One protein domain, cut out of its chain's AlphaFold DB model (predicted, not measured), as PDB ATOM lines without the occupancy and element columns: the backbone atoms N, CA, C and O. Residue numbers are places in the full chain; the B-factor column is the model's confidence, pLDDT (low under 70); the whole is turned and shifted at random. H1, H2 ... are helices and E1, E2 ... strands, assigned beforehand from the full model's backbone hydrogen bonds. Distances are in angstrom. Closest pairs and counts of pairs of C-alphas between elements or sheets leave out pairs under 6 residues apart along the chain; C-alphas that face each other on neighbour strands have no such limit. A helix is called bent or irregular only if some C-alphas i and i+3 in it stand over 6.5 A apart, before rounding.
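What this domain is: This is residues 2 to 66 and 132 to 169 of the 178 residues of an uncharacterized protein of Paenibacillus macquariensis (UniProt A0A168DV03). Four roughly aligned helical rods, H1, H2 and the two arms of a bent helix H3 that folds back on itself, pack two by two as a small bundle, and the arm H3b also crosses one face of a small three-stranded sheet. A last helix, H4, sharply kinked, sits beyond the strand E2 and near H1. The printed part has 103 residues with four named helices and three named strands, in the order H1 H2 H3 E1 E2 E3 H4. The sheet, E1 E3 E2, is antiparallel and the class is mixed, helices and strands. The whole is compact and rounded, with a radius of gyration of the C-alphas of 13.3 A and spans of 34 by 32 by 25 A.

How they stand to each other: H1, residues 6 to 14, and H2, residues 19 to 26, form a helical hairpin; they only just touch, with 3 pairs of C-alphas within 8 A, the closest those of Phe 11 and Asp 19 at 6.9 A. H3, residues 35 to 60, was assigned as one helix by its hydrogen bonds but is bent, with C-alphas 46 and 49 8.9 A apart; its arms are H3a, residues 35 to 46, and H3b, residues 49 to 60. H2 and H3a form a helical hairpin at a shallow tilt of 23 degrees; H3a touches H2 with residues 36 to 40 alone, the closest C-alphas being those of Asp 21 and Arg 36, 6.5 A apart. H3a and H3b touch, closest at the C-alphas of Ala 43 and Val 51, 5.7 A, and run opposite ways. H1 touches H3b, closest at the C-alphas of Leu 12 and Arg 52, 5.2 A. E1, residues 61 to 65, and E3, residues 142 to 149, are antiparallel neighbours, with N 62 and O 145 2.7 A apart, within hydrogen-bond range. E2, residues 132 to 134, forms a hairpin with E3, and N 134 and O 144 are 2.8 A apart. H3b is on the sheet at a height of 9.8 A and runs across the strands, at 65 degrees to E3 on the local plane. H4, residues 150 to 167, is also on the sheet; its closest C-alpha to E2 is that of Ile 167, 5.9 A from that of Phe 134. H3b and H4 with the sheet make two layers, helices on one face of a sheet. H4 is irregular, with C-alphas 159 and 162 9.0 A apart and a kink of 116 degrees near residue 160. H1 and H4 are close but not clearly touching, and H2 and H4 are apart. Every O i to N i+4 pair is within hydrogen-bond range in H1, H2, H3a and H3b, and 12 of 14 are in H4.

Where its parts are: H1 begins at C-alpha 6, (19.319, 29.723, 52.506). H3a is 15.5 A long from first to last C-alpha and H3b 16.3 A. E3 is the longest strand, 23.5 A, from C-alpha 142 at (-4.374, 41.698, 56.290). H4, 16.9 A, ends at C-alpha 167, (11.304, 44.223, 53.235).

The domain as a whole: The two C-alphas farthest apart are those of Asn 34 and Ser 158, 36.7 A. Residues 67 to 131 are not printed, and C-alphas 66 and 132 are 16.4 A apart across this cut. Of the links that are printed whole, H2 to H3 and E2 to E3 are short and the others tight. The mean pLDDT of the printed part is 92.8, and no printed residue is under 70.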
ATOM      1  N   LYS A   2       7.805  25.337  59.328       71.44
ATOM      2  CA  LYS A   2       8.104  25.998  58.051       71.44
ATOM      3  C   LYS A   2       9.237  27.004  58.283       71.44
ATOM      4  O   LYS A   2       8.987  28.099  58.767       71.44
ATOM      5  N   GLN A   3      10.481  26.615  58.015       78.88
ATOM      6  CA  GLN A   3      11.619  27.539  58.043       78.88
ATOM      7  C   GLN A   3      12.206  27.668  56.656       78.88
ATOM      8  O   GLN A   3      12.340  26.666  55.956       78.88
ATOM      9  N   ALA A   4      12.548  28.893  56.271       84.50
ATOM     10  CA  ALA A   4      13.128  29.112  54.960       84.50
ATOM     11  C   ALA A   4      14.600  28.717  54.936       84.50
ATOM     12  O   ALA A   4      15.377  29.053  55.839       84.50
ATOM     13  N   GLU A   5      14.959  27.993  53.884       89.69
ATOM     14  CA  GLU A   5      16.323  27.580  53.609       89.69
ATOM     15  C   GLU A   5      17.112  28.751  53.011       89.69
ATOM     16  O   GLU A   5      16.539  29.719  52.511       89.69
ATOM     17  N   GLN A   6      18.445  28.665  53.029       87.94
ATOM     18  CA  GLN A   6      19.319  29.723  52.506       87.94
ATOM     19  C   GLN A   6      18.938  30.151  51.076       87.94
ATOM     20  O   GLN A   6      18.829  31.340  50.787       87.94
ATOM     21  N   GLN A   7      18.659  29.178  50.209       91.69
ATOM     22  CA  GLN A   7      18.260  29.398  48.816       91.69
ATOM     23  C   GLN A   7      16.950  30.187  48.654       91.69
ATOM     24  O   GLN A   7      16.767  30.885  47.656       91.69
ATOM     25  N   ASP A   8      16.037  30.109  49.624       94.12
ATOM     26  CA  ASP A   8      14.764  30.828  49.573       94.12
ATOM     27  C   ASP A   8      14.928  32.290  50.009       94.12
ATOM     28  O   ASP A   8      14.279  33.177  49.453       94.12
ATOM     29  N   TRP A   9      15.858  32.574  50.925       89.69
ATOM     30  CA  TRP A   9      16.248  33.949  51.251       89.69
ATOM     31  C   TRP A   9      17.032  34.614  50.129       89.69
ATOM     32  O   TRP A   9      16.784  35.773  49.808       89.69
ATOM     33  N   GLU A  10      17.964  33.888  49.512       92.31
ATOM     34  CA  GLU A  10      18.700  34.384  48.348       92.31
ATOM     35  C   GLU A  10      17.743  34.708  47.200       92.31
ATOM     36  O   GLU A  10      17.876  35.761  46.571       92.31
ATOM     37  N   PHE A  11      16.719  33.873  46.992       95.94
ATOM     38  CA  PHE A  11      15.628  34.191  46.082       95.94
ATOM     39  C   PHE A  11      14.927  35.490  46.490       95.94
ATOM     40  O   PHE A  11      14.922  36.426  45.695       95.94
ATOM     41  N   LEU A  12      14.412  35.607  47.718       95.19
ATOM     42  CA  LEU A  12      13.722  36.819  48.178       95.19
ATOM     43  C   LEU A  12      14.546  38.096  47.942       95.19
ATOM     44  O   LEU A  12      14.018  39.091  47.449       95.19
ATOM     45  N   LEU A  13      15.838  38.062  48.272       93.62
ATOM     46  CA  LEU A  13      16.712  39.234  48.239       93.62
ATOM     47  C   LEU A  13      17.204  39.552  46.823       93.62
ATOM     48  O   LEU A  13      17.041  40.683  46.357       93.62
ATOM     49  N   HIS A  14      17.674  38.554  46.065       93.56
ATOM     50  CA  HIS A  14      18.392  38.767  44.792       93.56
ATOM     51  C   HIS A  14      17.886  37.966  43.586       93.56
ATOM     52  O   HIS A  14      18.403  38.156  42.487       93.56
ATOM     53  N   GLY A  15      16.886  37.103  43.763       94.81
ATOM     54  CA  GLY A  15      16.274  36.327  42.685       94.81
ATOM     55  C   GLY A  15      15.886  37.151  41.450       94.81
ATOM     56  O   GLY A  15      15.351  38.260  41.523       94.81
ATOM     57  N   SER A  16      16.151  36.564  40.294       96.31
ATOM     58  CA  SER A  16      15.755  37.037  38.975       96.31
ATOM     59  C   SER A  16      14.430  36.412  38.534       96.31
ATOM     60  O   SER A  16      13.845  35.575  39.226       96.31
ATOM     61  N   VAL A  17      13.930  36.826  37.368       96.56
ATOM     62  CA  VAL A  17      12.717  36.237  36.778       96.56
ATOM     63  C   VAL A  17      12.919  34.741  36.524       96.56
ATOM     64  O   VAL A  17      12.001  33.944  36.689       96.56
ATOM     65  N   GLU A  18      14.131  34.354  36.136       94.44
ATOM     66  CA  GLU A  18      14.508  32.975  35.846       94.44
ATOM     67  C   GLU A  18      14.503  32.094  37.107       94.44
ATOM     68  O   GLU A  18      14.241  30.894  37.009       94.44
ATOM     69  N   ASP A  19      14.697  32.685  38.290       96.44
ATOM     70  CA  ASP A  19      14.705  31.963  39.568       96.44
ATOM     71  C   ASP A  19      13.296  31.653  40.102       96.44
ATOM     72  O   ASP A  19      13.147  30.811  40.988       96.44
ATOM     73  N   VAL A  20      12.252  32.290  39.553       96.00
ATOM     74  CA  VAL A  20      10.853  32.103  39.988       96.00
ATOM     75  C   VAL A  20      10.422  30.647  39.847       96.00
ATOM     76  O   VAL A  20       9.890  30.066  40.787       96.00
ATOM     77  N   ASP A  21      10.692  30.024  38.700       94.06
ATOM     78  CA  ASP A  21      10.304  28.631  38.454       94.06
ATOM     79  C   ASP A  21      11.001  27.668  39.425       94.06
ATOM     80  O   ASP A  21      10.378  26.756  39.966       94.06
ATOM     81  N   ALA A  22      12.283  27.914  39.709       94.81
ATOM     82  CA  ALA A  22      13.035  27.117  40.670       94.81
ATOM     83  C   ALA A  22      12.457  27.244  42.088       94.81
ATOM     84  O   ALA A  22      12.360  26.240  42.791       94.81
ATOM     85  N   PHE A  23      12.035  28.444  42.500       95.88
ATOM     86  CA  PHE A  23      11.364  28.647  43.785       95.88
ATOM     87  C   PHE A  23      10.035  27.882  43.861       95.88
ATOM     88  O   PHE A  23       9.811  27.135  44.809       95.88
ATOM     89  N   LEU A  24       9.182  27.995  42.838       94.81
ATOM     90  CA  LEU A  24       7.894  27.291  42.796       94.81
ATOM     91  C   LEU A  24       8.068  25.768  42.878       94.81
ATOM     92  O   LEU A  24       7.350  25.096  43.615       94.81
ATOM     93  N   GLN A  25       9.057  25.221  42.166       92.69
ATOM     94  CA  GLN A  25       9.354  23.785  42.166       92.69
ATOM     95  C   GLN A  25       9.872  23.268  43.513       92.69
ATOM     96  O   GLN A  25       9.679  22.089  43.814       92.69
ATOM     97  N   ARG A  26      10.508  24.119  44.328       93.12
ATOM     98  CA  ARG A  26      10.901  23.775  45.705       93.12
ATOM     99  C   ARG A  26       9.707  23.717  46.659       93.12
ATOM    100  O   ARG A  26       9.759  22.964  47.629       93.12
ATOM    101  N   HIS A  27       8.620  24.427  46.346       93.06
ATOM    102  CA  HIS A  27       7.425  24.551  47.192       93.06
ATOM    103  C   HIS A  27       6.139  24.025  46.518       93.06
ATOM    104  O   HIS A  27       5.115  24.713  46.508       93.06
ATOM    105  N   PRO A  28       6.123  22.781  45.994       89.06
ATOM    106  CA  PRO A  28       5.027  22.269  45.162       89.06
ATOM    107  C   PRO A  28       3.711  22.030  45.923       89.06
ATOM    108  O   PRO A  28       2.686  21.759  45.309       89.06
ATOM    109  N   GLY A  29       3.733  22.072  47.261       88.56
ATOM    110  CA  GLY A  29       2.532  21.970  48.098       88.56
ATOM    111  C   GLY A  29       1.811  23.301  48.322       88.56
ATOM    112  O   GLY A  29       0.704  23.295  48.854       88.56
ATOM    113  N   VAL A  30       2.438  24.420  47.947       89.94
ATOM    114  CA  VAL A  30       1.878  25.774  48.090       89.94
ATOM    115  C   VAL A  30       1.326  26.269  46.756       89.94
ATOM    116  O   VAL A  30       0.285  26.917  46.731       89.94
ATOM    117  N   PHE A  31       1.989  25.916  45.653       90.00
ATOM    118  CA  PHE A  31       1.672  26.422  44.320       90.00
ATOM    119  C   PHE A  31       1.197  25.319  43.381       90.00
ATOM    120  O   PHE A  31       1.724  24.205  43.368       90.00
ATOM    121  N   SER A  32       0.209  25.645  42.555       83.00
ATOM    122  CA  SER A  32      -0.285  24.785  41.490       83.00
ATOM    123  C   SER A  32       0.554  24.935  40.214       83.00
ATOM    124  O   SER A  32       1.224  25.940  39.988       83.00
ATOM    125  N   GLY A  33       0.491  23.940  39.321       73.12
ATOM    126  CA  GLY A  33       1.202  24.000  38.036       73.12
ATOM    127  C   GLY A  33       0.751  25.144  37.115       73.12
ATOM    128  O   GLY A  33       1.520  25.556  36.248       73.12
ATOM    129  N   ASN A  34      -0.464  25.671  37.311       79.38
ATOM    130  CA  ASN A  34      -0.972  26.808  36.542       79.38
ATOM    131  C   ASN A  34      -0.344  28.129  37.007       79.38
ATOM    132  O   ASN A  34      -0.043  28.981  36.173       79.38
ATOM    133  N   ASP A  35      -0.040  28.247  38.303       86.06
ATOM    134  CA  ASP A  35       0.491  29.464  38.924       86.06
ATOM    135  C   ASP A  35       1.843  29.888  38.325       86.06
ATOM    136  O   ASP A  35       2.202  31.064  38.293       86.06
ATOM    137  N   ARG A  36       2.604  28.918  37.799       89.12
ATOM    138  CA  ARG A  36       3.920  29.146  37.195       89.12
ATOM    139  C   ARG A  36       3.890  30.198  36.094       89.12
ATOM    140  O   ARG A  36       4.779  31.047  36.040       89.12
ATOM    141  N   MET A  37       2.936  30.097  35.170       90.12
ATOM    142  CA  MET A  37       2.887  31.020  34.034       90.12
ATOM    143  C   MET A  37       2.495  32.422  34.487       90.12
ATOM    144  O   MET A  37       3.116  33.384  34.037       90.12
ATOM    145  N   ASP A  38       1.561  32.513  35.430       92.69
ATOM    146  CA  ASP A  38       1.077  33.777  35.977       92.69
ATOM    147  C   ASP A  38       2.202  34.518  36.717       92.69
ATOM    148  O   ASP A  38       2.462  35.687  36.437       92.69
ATOM    149  N   PHE A  39       2.971  33.830  37.573       94.75
ATOM    150  CA  PHE A  39       4.089  34.463  38.285       94.75
ATOM    151  C   PHE A  39       5.260  34.832  37.385       94.75
ATOM    152  O   PHE A  39       5.882  35.873  37.591       94.75
ATOM    153  N   LEU A  40       5.567  34.018  36.372       93.69
ATOM    154  CA  LEU A  40       6.596  34.374  35.395       93.69
ATOM    155  C   LEU A  40       6.185  35.588  34.561       93.69
ATOM    156  O   LEU A  40       7.045  36.404  34.229       93.69
ATOM    157  N   GLN A  41       4.902  35.714  34.219       94.31
ATOM    158  CA  GLN A  41       4.388  36.880  33.514       94.31
ATOM    159  C   GLN A  41       4.441  38.124  34.409       94.31
ATOM    160  O   GLN A  41       5.074  39.109  34.024       94.31
ATOM    161  N   ALA A  42       3.903  38.050  35.629       94.94
ATOM    162  CA  ALA A  42       3.944  39.144  36.597       94.94
ATOM    163  C   ALA A  42       5.387  39.594  36.892       94.94
ATOM    164  O   ALA A  42       5.688  40.785  36.903       94.94
ATOM    165  N   ALA A  43       6.336  38.662  37.032       95.81
ATOM    166  CA  ALA A  43       7.734  39.007  37.291       95.81
ATOM    167  C   ALA A  43       8.382  39.791  36.134       95.81
ATOM    168  O   ALA A  43       9.280  40.601  36.379       95.81
ATOM    169  N   ARG A  44       7.931  39.572  34.889       94.62
ATOM    170  CA  ARG A  44       8.404  40.290  33.691       94.62
ATOM    171  C   ARG A  44       7.708  41.633  33.490       94.62
ATOM    172  O   ARG A  44       8.358  42.567  33.030       94.62
ATOM    173  N   GLU A  45       6.415  41.708  33.784       94.75
ATOM    174  CA  GLU A  45       5.576  42.873  33.479       94.75
ATOM    175  C   GLU A  45       5.494  43.866  34.645       94.75
ATOM    176  O   GLU A  45       5.609  45.073  34.438       94.75
ATOM    177  N   GLU A  46       5.340  43.362  35.867       91.69
ATOM    178  CA  GLU A  46       5.102  44.151  37.084       91.69
ATOM    179  C   GLU A  46       6.382  44.331  37.913       91.69
ATOM    180  O   GLU A  46       6.550  45.328  38.616       91.69
ATOM    181  N   GLY A  47       7.323  43.394  37.776       94.31
ATOM    182  CA  GLY A  47       8.652  43.459  38.369       94.31
ATOM    183  C   GLY A  47       8.910  42.352  39.387       94.31
ATOM    184  O   GLY A  47       8.139  42.097  40.311       94.31
ATOM    185  N   VAL A  48      10.073  41.718  39.249       94.94
ATOM    186  CA  VAL A  48      10.440  40.528  40.022       94.94
ATOM    187  C   VAL A  48      10.504  40.762  41.536       94.94
ATOM    188  O   VAL A  48      10.240  39.846  42.303       94.94
ATOM    189  N   SER A  49      10.831  41.966  42.013       92.00
ATOM    190  CA  SER A  49      10.943  42.225  43.457       92.00
ATOM    191  C   SER A  49       9.628  42.020  44.210       92.00
ATOM    192  O   SER A  49       9.641  41.359  45.244       92.00
ATOM    193  N   SER A  50       8.504  42.504  43.671       89.88
ATOM    194  CA  SER A  50       7.191  42.306  44.301       89.88
ATOM    195  C   SER A  50       6.760  40.838  44.232       89.88
ATOM    196  O   SER A  50       6.337  40.262  45.231       89.88
ATOM    197  N   VAL A  51       6.981  40.178  43.088       94.81
ATOM    198  CA  VAL A  51       6.668  38.748  42.931       94.81
ATOM    199  C   VAL A  51       7.445  37.884  43.921       94.81
ATOM    200  O   VAL A  51       6.877  36.976  44.517       94.81
ATOM    201  N   ARG A  52       8.727  38.180  44.157       95.62
ATOM    202  CA  ARG A  52       9.547  37.449  45.133       95.62
ATOM    203  C   ARG A  52       9.033  37.617  46.554       95.62
ATOM    204  O   ARG A  52       8.936  36.622  47.263       95.62
ATOM    205  N   ALA A  53       8.666  38.838  46.948       92.88
ATOM    206  CA  ALA A  53       8.077  39.097  48.258       92.88
ATOM    207  C   ALA A  53       6.750  38.339  48.448       92.88
ATOM    208  O   ALA A  53       6.572  37.688  49.474       92.88
ATOM    209  N   ASN A  54       5.875  38.341  47.436       92.38
ATOM    210  CA  ASN A  54       4.589  37.632  47.464       92.38
ATOM    211  C   ASN A  54       4.748  36.105  47.505       92.38
ATOM    212  O   ASN A  54       4.112  35.417  48.298       92.38
ATOM    213  N   LEU A  55       5.629  35.551  46.675       95.19
ATOM    214  CA  LEU A  55       5.903  34.114  46.683       95.19
ATOM    215  C   LEU A  55       6.493  33.669  48.017       95.19
ATOM    216  O   LEU A  55       6.089  32.649  48.572       95.19
ATOM    217  N   PHE A  56       7.423  34.456  48.550       95.12
ATOM    218  CA  PHE A  56       8.019  34.177  49.841       95.12
ATOM    219  C   PHE A  56       6.982  34.232  50.969       95.12
ATOM    220  O   PHE A  56       6.955  33.346  51.826       95.12
ATOM    221  N   SER A  57       6.116  35.249  50.965       93.69
ATOM    222  CA  SER A  57       5.081  35.418  51.983       93.69
ATOM    223  C   SER A  57       4.052  34.290  51.975       93.69
ATOM    224  O   SER A  57       3.613  33.884  53.042       93.69
ATOM    225  N   TRP A  58       3.717  33.696  50.831       93.31
ATOM    226  CA  TRP A  58       2.811  32.540  50.817       93.31
ATOM    227  C   TRP A  58       3.416  31.258  51.382       93.31
ATOM    228  O   TRP A  58       2.698  30.435  51.949       93.31
ATOM    229  N   VAL A  59       4.728  31.070  51.247       94.31
ATOM    230  CA  VAL A  59       5.393  29.877  51.786       94.31
ATOM    231  C   VAL A  59       5.686  30.039  53.280       94.31
ATOM    232  O   VAL A  59       5.465  29.109  54.062       94.31
ATOM    233  N   TYR A  60       6.178  31.213  53.680       94.81
ATOM    234  CA  TYR A  60       6.770  31.444  55.003       94.81
ATOM    235  C   TYR A  60       6.061  32.500  55.849       94.81
ATOM    236  O   TYR A  60       6.455  32.725  56.993       94.81
ATOM    237  N   GLY A  61       5.053  33.165  55.298       95.75
ATOM    238  CA  GLY A  61       4.287  34.181  55.994       95.75
ATOM    239  C   GLY A  61       3.231  33.583  56.916       95.75
ATOM    240  O   GLY A  61       2.530  32.631  56.573       95.75
ATOM    241  N   VAL A  62       3.100  34.196  58.084       96.69
ATOM    242  CA  VAL A  62       1.937  34.103  58.958       96.69
ATOM    243  C   VAL A  62       1.002  35.237  58.553       96.69
ATOM    244  O   VAL A  62       1.255  36.401  58.870       96.69
ATOM    245  N   THR A  63      -0.036  34.908  57.790       96.25
ATOM    246  CA  THR A  63      -1.050  35.867  57.340       96.25
ATOM    247  C   THR A  63      -2.110  36.030  58.420       96.25
ATOM    248  O   THR A  63      -2.741  35.055  58.809       96.25
ATOM    249  N   VAL A  64      -2.302  37.259  58.886       96.31
ATOM    250  CA  VAL A  64      -3.272  37.626  59.919       96.31
ATOM    251  C   VAL A  64      -4.247  38.636  59.321       96.31
ATOM    252  O   VAL A  64      -3.866  39.778  59.061       96.31
ATOM    253  N   ASP A  65      -5.497  38.226  59.101       93.00
ATOM    254  CA  ASP A  65      -6.587  39.175  58.844       93.00
ATOM    255  C   ASP A  65      -6.903  39.913  60.153       93.00
ATOM    256  O   ASP A  65      -6.929  39.324  61.234       93.00
ATOM    257  N   TRP A  66      -7.122  41.224  60.099       89.00
ATOM    258  CA  TRP A  66      -7.335  42.011  61.317       89.00
ATOM    259  C   TRP A  66      -8.662  41.702  62.038       89.00
ATOM    260  O   TRP A  66      -8.889  42.119  63.182       89.00
ATOM    261  N   ARG A 132       9.009  39.348  62.472       97.38
ATOM    262  CA  ARG A 132       9.050  40.622  61.748       97.38
ATOM    263  C   ARG A 132       7.863  40.746  60.808       97.38
ATOM    264  O   ARG A 132       7.416  39.763  60.230       97.38
ATOM    265  N   LEU A 133       7.362  41.963  60.658       97.56
ATOM    266  CA  LEU A 133       6.286  42.314  59.739       97.56
ATOM    267  C   LEU A 133       6.845  42.486  58.320       97.56
ATOM    268  O   LEU A 133       7.862  43.156  58.145       97.56
ATOM    269  N   PHE A 134       6.160  41.961  57.305       96.06
ATOM    270  CA  PHE A 134       6.360  42.383  55.919       96.06
ATOM    271  C   PHE A 134       5.841  43.807  55.745       96.06
ATOM    272  O   PHE A 134       4.636  44.052  55.835       96.06
ATOM    273  N   ARG A 135       6.739  44.752  55.464       95.25
ATOM    274  CA  ARG A 135       6.410  46.185  55.397       95.25
ATOM    275  C   ARG A 135       5.301  46.509  54.411       95.25
ATOM    276  O   ARG A 135       4.471  47.362  54.703       95.25
ATOM    277  N   GLU A 136       5.275  45.824  53.272       92.94
ATOM    278  CA  GLU A 136       4.258  46.047  52.238       92.94
ATOM    279  C   GLU A 136       2.841  45.714  52.722       92.94
ATOM    280  O   GLU A 136       1.884  46.327  52.261       92.94
ATOM    281  N   SER A 137       2.701  44.812  53.701       95.31
ATOM    282  CA  SER A 137       1.396  44.439  54.262       95.31
ATOM    283  C   SER A 137       0.870  45.409  55.324       95.31
ATOM    284  O   SER A 137      -0.299  45.333  55.672       95.31
ATOM    285  N   TYR A 138       1.694  46.339  55.823       94.88
ATOM    286  CA  TYR A 138       1.357  47.156  56.995       94.88
ATOM    287  C   TYR A 138       0.108  48.029  56.824       94.88
ATOM    288  O   TYR A 138      -0.578  48.295  57.795       94.88
ATOM    289  N   TRP A 139      -0.180  48.496  55.607       94.19
ATOM    290  CA  TRP A 139      -1.336  49.364  55.332       94.19
ATOM    291  C   TRP A 139      -2.579  48.592  54.860       94.19
ATOM    292  O   TRP A 139      -3.551  49.203  54.416       94.19
ATOM    293  N   SER A 140      -2.531  47.260  54.885       93.19
ATOM    294  CA  SER A 140      -3.644  46.382  54.518       93.19
ATOM    295  C   SER A 140      -4.456  46.000  55.757       93.19
ATOM    296  O   SER A 140      -3.948  46.013  56.866       93.19
ATOM    297  N   ASP A 141      -5.713  45.591  55.582       90.62
ATOM    298  CA  ASP A 141      -6.476  44.922  56.642       90.62
ATOM    299  C   ASP A 141      -6.063  43.450  56.841       90.62
ATOM    300  O   ASP A 141      -6.649  42.744  57.659       90.62
ATOM    301  N   THR A 142      -5.041  42.988  56.114       94.31
ATOM    302  CA  THR A 142      -4.374  41.698  56.290       94.31
ATOM    303  C   THR A 142      -2.865  41.903  56.388       94.31
ATOM    304  O   THR A 142      -2.206  42.292  55.422       94.31
ATOM    305  N   HIS A 143      -2.293  41.611  57.552       96.38
ATOM    306  CA  HIS A 143      -0.861  41.747  57.801       96.38
ATOM    307  C   HIS A 143      -0.155  40.407  57.618       96.38
ATOM    308  O   HIS A 143      -0.688  39.352  57.953       96.38
ATOM    309  N   VAL A 144       1.076  40.439  57.115       97.25
ATOM    310  CA  VAL A 144       1.900  39.238  56.974       97.25
ATOM    311  C   VAL A 144       3.138  39.366  57.839       97.25
ATOM    312  O   VAL A 144       3.920  40.306  57.707       97.25
ATOM    313  N   PHE A 145       3.360  38.376  58.689       97.25
ATOM    314  CA  PHE A 145       4.542  38.281  59.534       97.25
ATOM    315  C   PHE A 145       5.429  37.124  59.102       97.25
ATOM    316  O   PHE A 145       4.972  36.168  58.493       97.25
ATOM    317  N   VAL A 146       6.706  37.183  59.446       95.94
ATOM    318  CA  VAL A 146       7.659  36.091  59.257       95.94
ATOM    319  C   VAL A 146       8.323  35.799  60.584       95.94
ATOM    320  O   VAL A 146       8.779  36.710  61.276       95.94
ATOM    321  N   LEU A 147       8.393  34.515  60.922       95.06
ATOM    322  CA  LEU A 147       9.024  34.008  62.131       95.06
ATOM    323  C   LEU A 147      10.236  33.167  61.742       95.06
ATOM    324  O   LEU A 147      10.080  32.096  61.160       95.06
ATOM    325  N   LEU A 148      11.435  33.628  62.106       93.75
ATOM    326  CA  LEU A 148      12.689  32.890  61.907       93.75
ATOM    327  C   LEU A 148      13.447  32.729  63.204       93.75
ATOM    328  O   LEU A 148      13.194  33.436  64.179       93.75
ATOM    329  N   SER A 149      14.423  31.824  63.194       94.38
ATOM    330  CA  SER A 149      15.387  31.784  64.285       94.38
ATOM    331  C   SER A 149      16.211  33.076  64.335       94.38
ATOM    332  O   SER A 149      16.513  33.680  63.304       94.38
ATOM    333  N   CYS A 150      16.633  33.475  65.533       95.69
ATOM    334  CA  CYS A 150      17.518  34.630  65.705       95.69
ATOM    335  C   CYS A 150      18.829  34.474  64.914       95.69
ATOM    336  O   CYS A 150      19.376  35.462  64.437       95.69
ATOM    337  N   VAL A 151      19.307  33.235  64.737       93.81
ATOM    338  CA  VAL A 151      20.498  32.928  63.928       93.81
ATOM    339  C   VAL A 151      20.266  33.281  62.460       93.81
ATOM    340  O   VAL A 151      21.070  34.005  61.885       93.81
ATOM    341  N   GLN A 152      19.141  32.858  61.877       92.62
ATOM    342  CA  GLN A 152      18.802  33.202  60.491       92.62
ATOM    343  C   GLN A 152      18.656  34.714  60.304       92.62
ATOM    344  O   GLN A 152      19.182  35.265  59.342       92.62
ATOM    345  N   TRP A 153      17.998  35.411  61.235       94.88
ATOM    346  CA  TRP A 153      17.919  36.872  61.168       94.88
ATOM    347  C   TRP A 153      19.294  37.535  61.232       94.88
ATOM    348  O   TRP A 153      19.564  38.445  60.453       94.88
ATOM    349  N   GLN A 154      20.175  37.057  62.110       94.56
ATOM    350  CA  GLN A 154      21.534  37.572  62.223       94.56
ATOM    351  C   GLN A 154      22.341  37.342  60.937       94.56
ATOM    352  O   GLN A 154      23.071  38.237  60.512       94.56
ATOM    353  N   GLU A 155      22.218  36.173  60.309       91.88
ATOM    354  CA  GLU A 155      22.864  35.865  59.025       91.88
ATOM    355  C   GLU A 155      22.365  36.799  57.916       91.88
ATOM    356  O   GLU A 155      23.172  37.407  57.208       91.88
ATOM    357  N   LEU A 156      21.045  36.993  57.821       92.19
ATOM    358  CA  LEU A 156      20.427  37.910  56.863       92.19
ATOM    359  C   LEU A 156      20.908  39.350  57.066       92.19
ATOM    360  O   LEU A 156      21.336  40.001  56.116       92.19
ATOM    361  N   GLU A 157      20.887  39.844  58.303       93.62
ATOM    362  CA  GLU A 157      21.306  41.209  58.623       93.62
ATOM    363  C   GLU A 157      22.808  41.422  58.426       93.62
ATOM    364  O   GLU A 157      23.205  42.506  58.012       93.62
ATOM    365  N   SER A 158      23.642  40.407  58.664       93.00
ATOM    366  CA  SER A 158      25.100  40.522  58.508       93.00
ATOM    367  C   SER A 158      25.533  40.692  57.051       93.00
ATOM    368  O   SER A 158      26.582  41.278  56.791       93.00
ATOM    369  N   SER A 159      24.751  40.176  56.099       89.25
ATOM    370  CA  SER A 159      25.085  40.229  54.669       89.25
ATOM    371  C   SER A 159      24.204  41.180  53.858       89.25
ATOM    372  O   SER A 159      24.632  41.629  52.800       89.25
ATOM    373  N   HIS A 160      23.004  41.512  54.347       92.44
ATOM    374  CA  HIS A 160      21.962  42.185  53.562       92.44
ATOM    375  C   HIS A 160      21.129  43.173  54.393       92.44
ATOM    376  O   HIS A 160      19.915  43.269  54.214       92.44
ATOM    377  N   THR A 161      21.750  43.891  55.339       92.88
ATOM    378  CA  THR A 161      21.041  44.780  56.284       92.88
ATOM    379  C   THR A 161      20.034  45.700  55.585       92.88
ATOM    380  O   THR A 161      18.881  45.783  55.997       92.88
ATOM    381  N   VAL A 162      20.449  46.356  54.496       93.75
ATOM    382  CA  VAL A 162      19.631  47.352  53.788       93.75
ATOM    383  C   VAL A 162      18.423  46.708  53.107       93.75
ATOM    384  O   VAL A 162      17.328  47.266  53.135       93.75
ATOM    385  N   GLU A 163      18.594  45.552  52.472       93.12
ATOM    386  CA  GLU A 163      17.512  44.815  51.820       93.12
ATOM    387  C   GLU A 163      16.525  44.264  52.852       93.12
ATOM    388  O   GLU A 163      15.314  44.417  52.689       93.12
ATOM    389  N   VAL A 164      17.035  43.700  53.950       94.00
ATOM    390  CA  VAL A 164      16.215  43.193  55.058       94.00
ATOM    391  C   VAL A 164      15.373  44.315  55.656       94.00
ATOM    392  O   VAL A 164      14.172  44.135  55.835       94.00
ATOM    393  N   GLU A 165      15.956  45.487  55.911       94.75
ATOM    394  CA  GLU A 165      15.229  46.637  56.460       94.75
ATOM    395  C   GLU A 165      14.194  47.225  55.498       94.75
ATOM    396  O   GLU A 165      13.234  47.841  55.960       94.75
ATOM    397  N   LYS A 166      14.355  47.046  54.179       93.88
ATOM    398  CA  LYS A 166      13.362  47.465  53.174       93.88
ATOM    399  C   LYS A 166      12.157  46.535  53.109       93.88
ATOM    400  O   LYS A 166      11.061  47.005  52.825       93.88
ATOM    401  N   ILE A 167      12.358  45.241  53.346       95.12
ATOM    402  CA  ILE A 167      11.304  44.223  53.235       95.12
ATOM    403  C   ILE A 167      10.596  44.031  54.578       95.12
ATOM    404  O   ILE A 167       9.371  43.923  54.635       95.12
ATOM    405  N   PHE A 168      11.361  44.032  55.668       96.19
ATOM    406  CA  PHE A 168      10.892  43.664  56.993       96.19
ATOM    407  C   PHE A 168      10.963  44.820  57.985       96.19
ATOM    408  O   PHE A 168      11.868  45.658  57.971       96.19
ATOM    409  N   GLN A 169      10.004  44.827  58.902       96.44
ATOM    410  CA  GLN A 169       9.932  45.735  60.032       96.44
ATOM    411  C   GLN A 169       9.926  44.935  61.331       96.44
ATOM    412  O   GLN A 169       9.159  43.986  61.489       96.44
TER     413      GLN A 169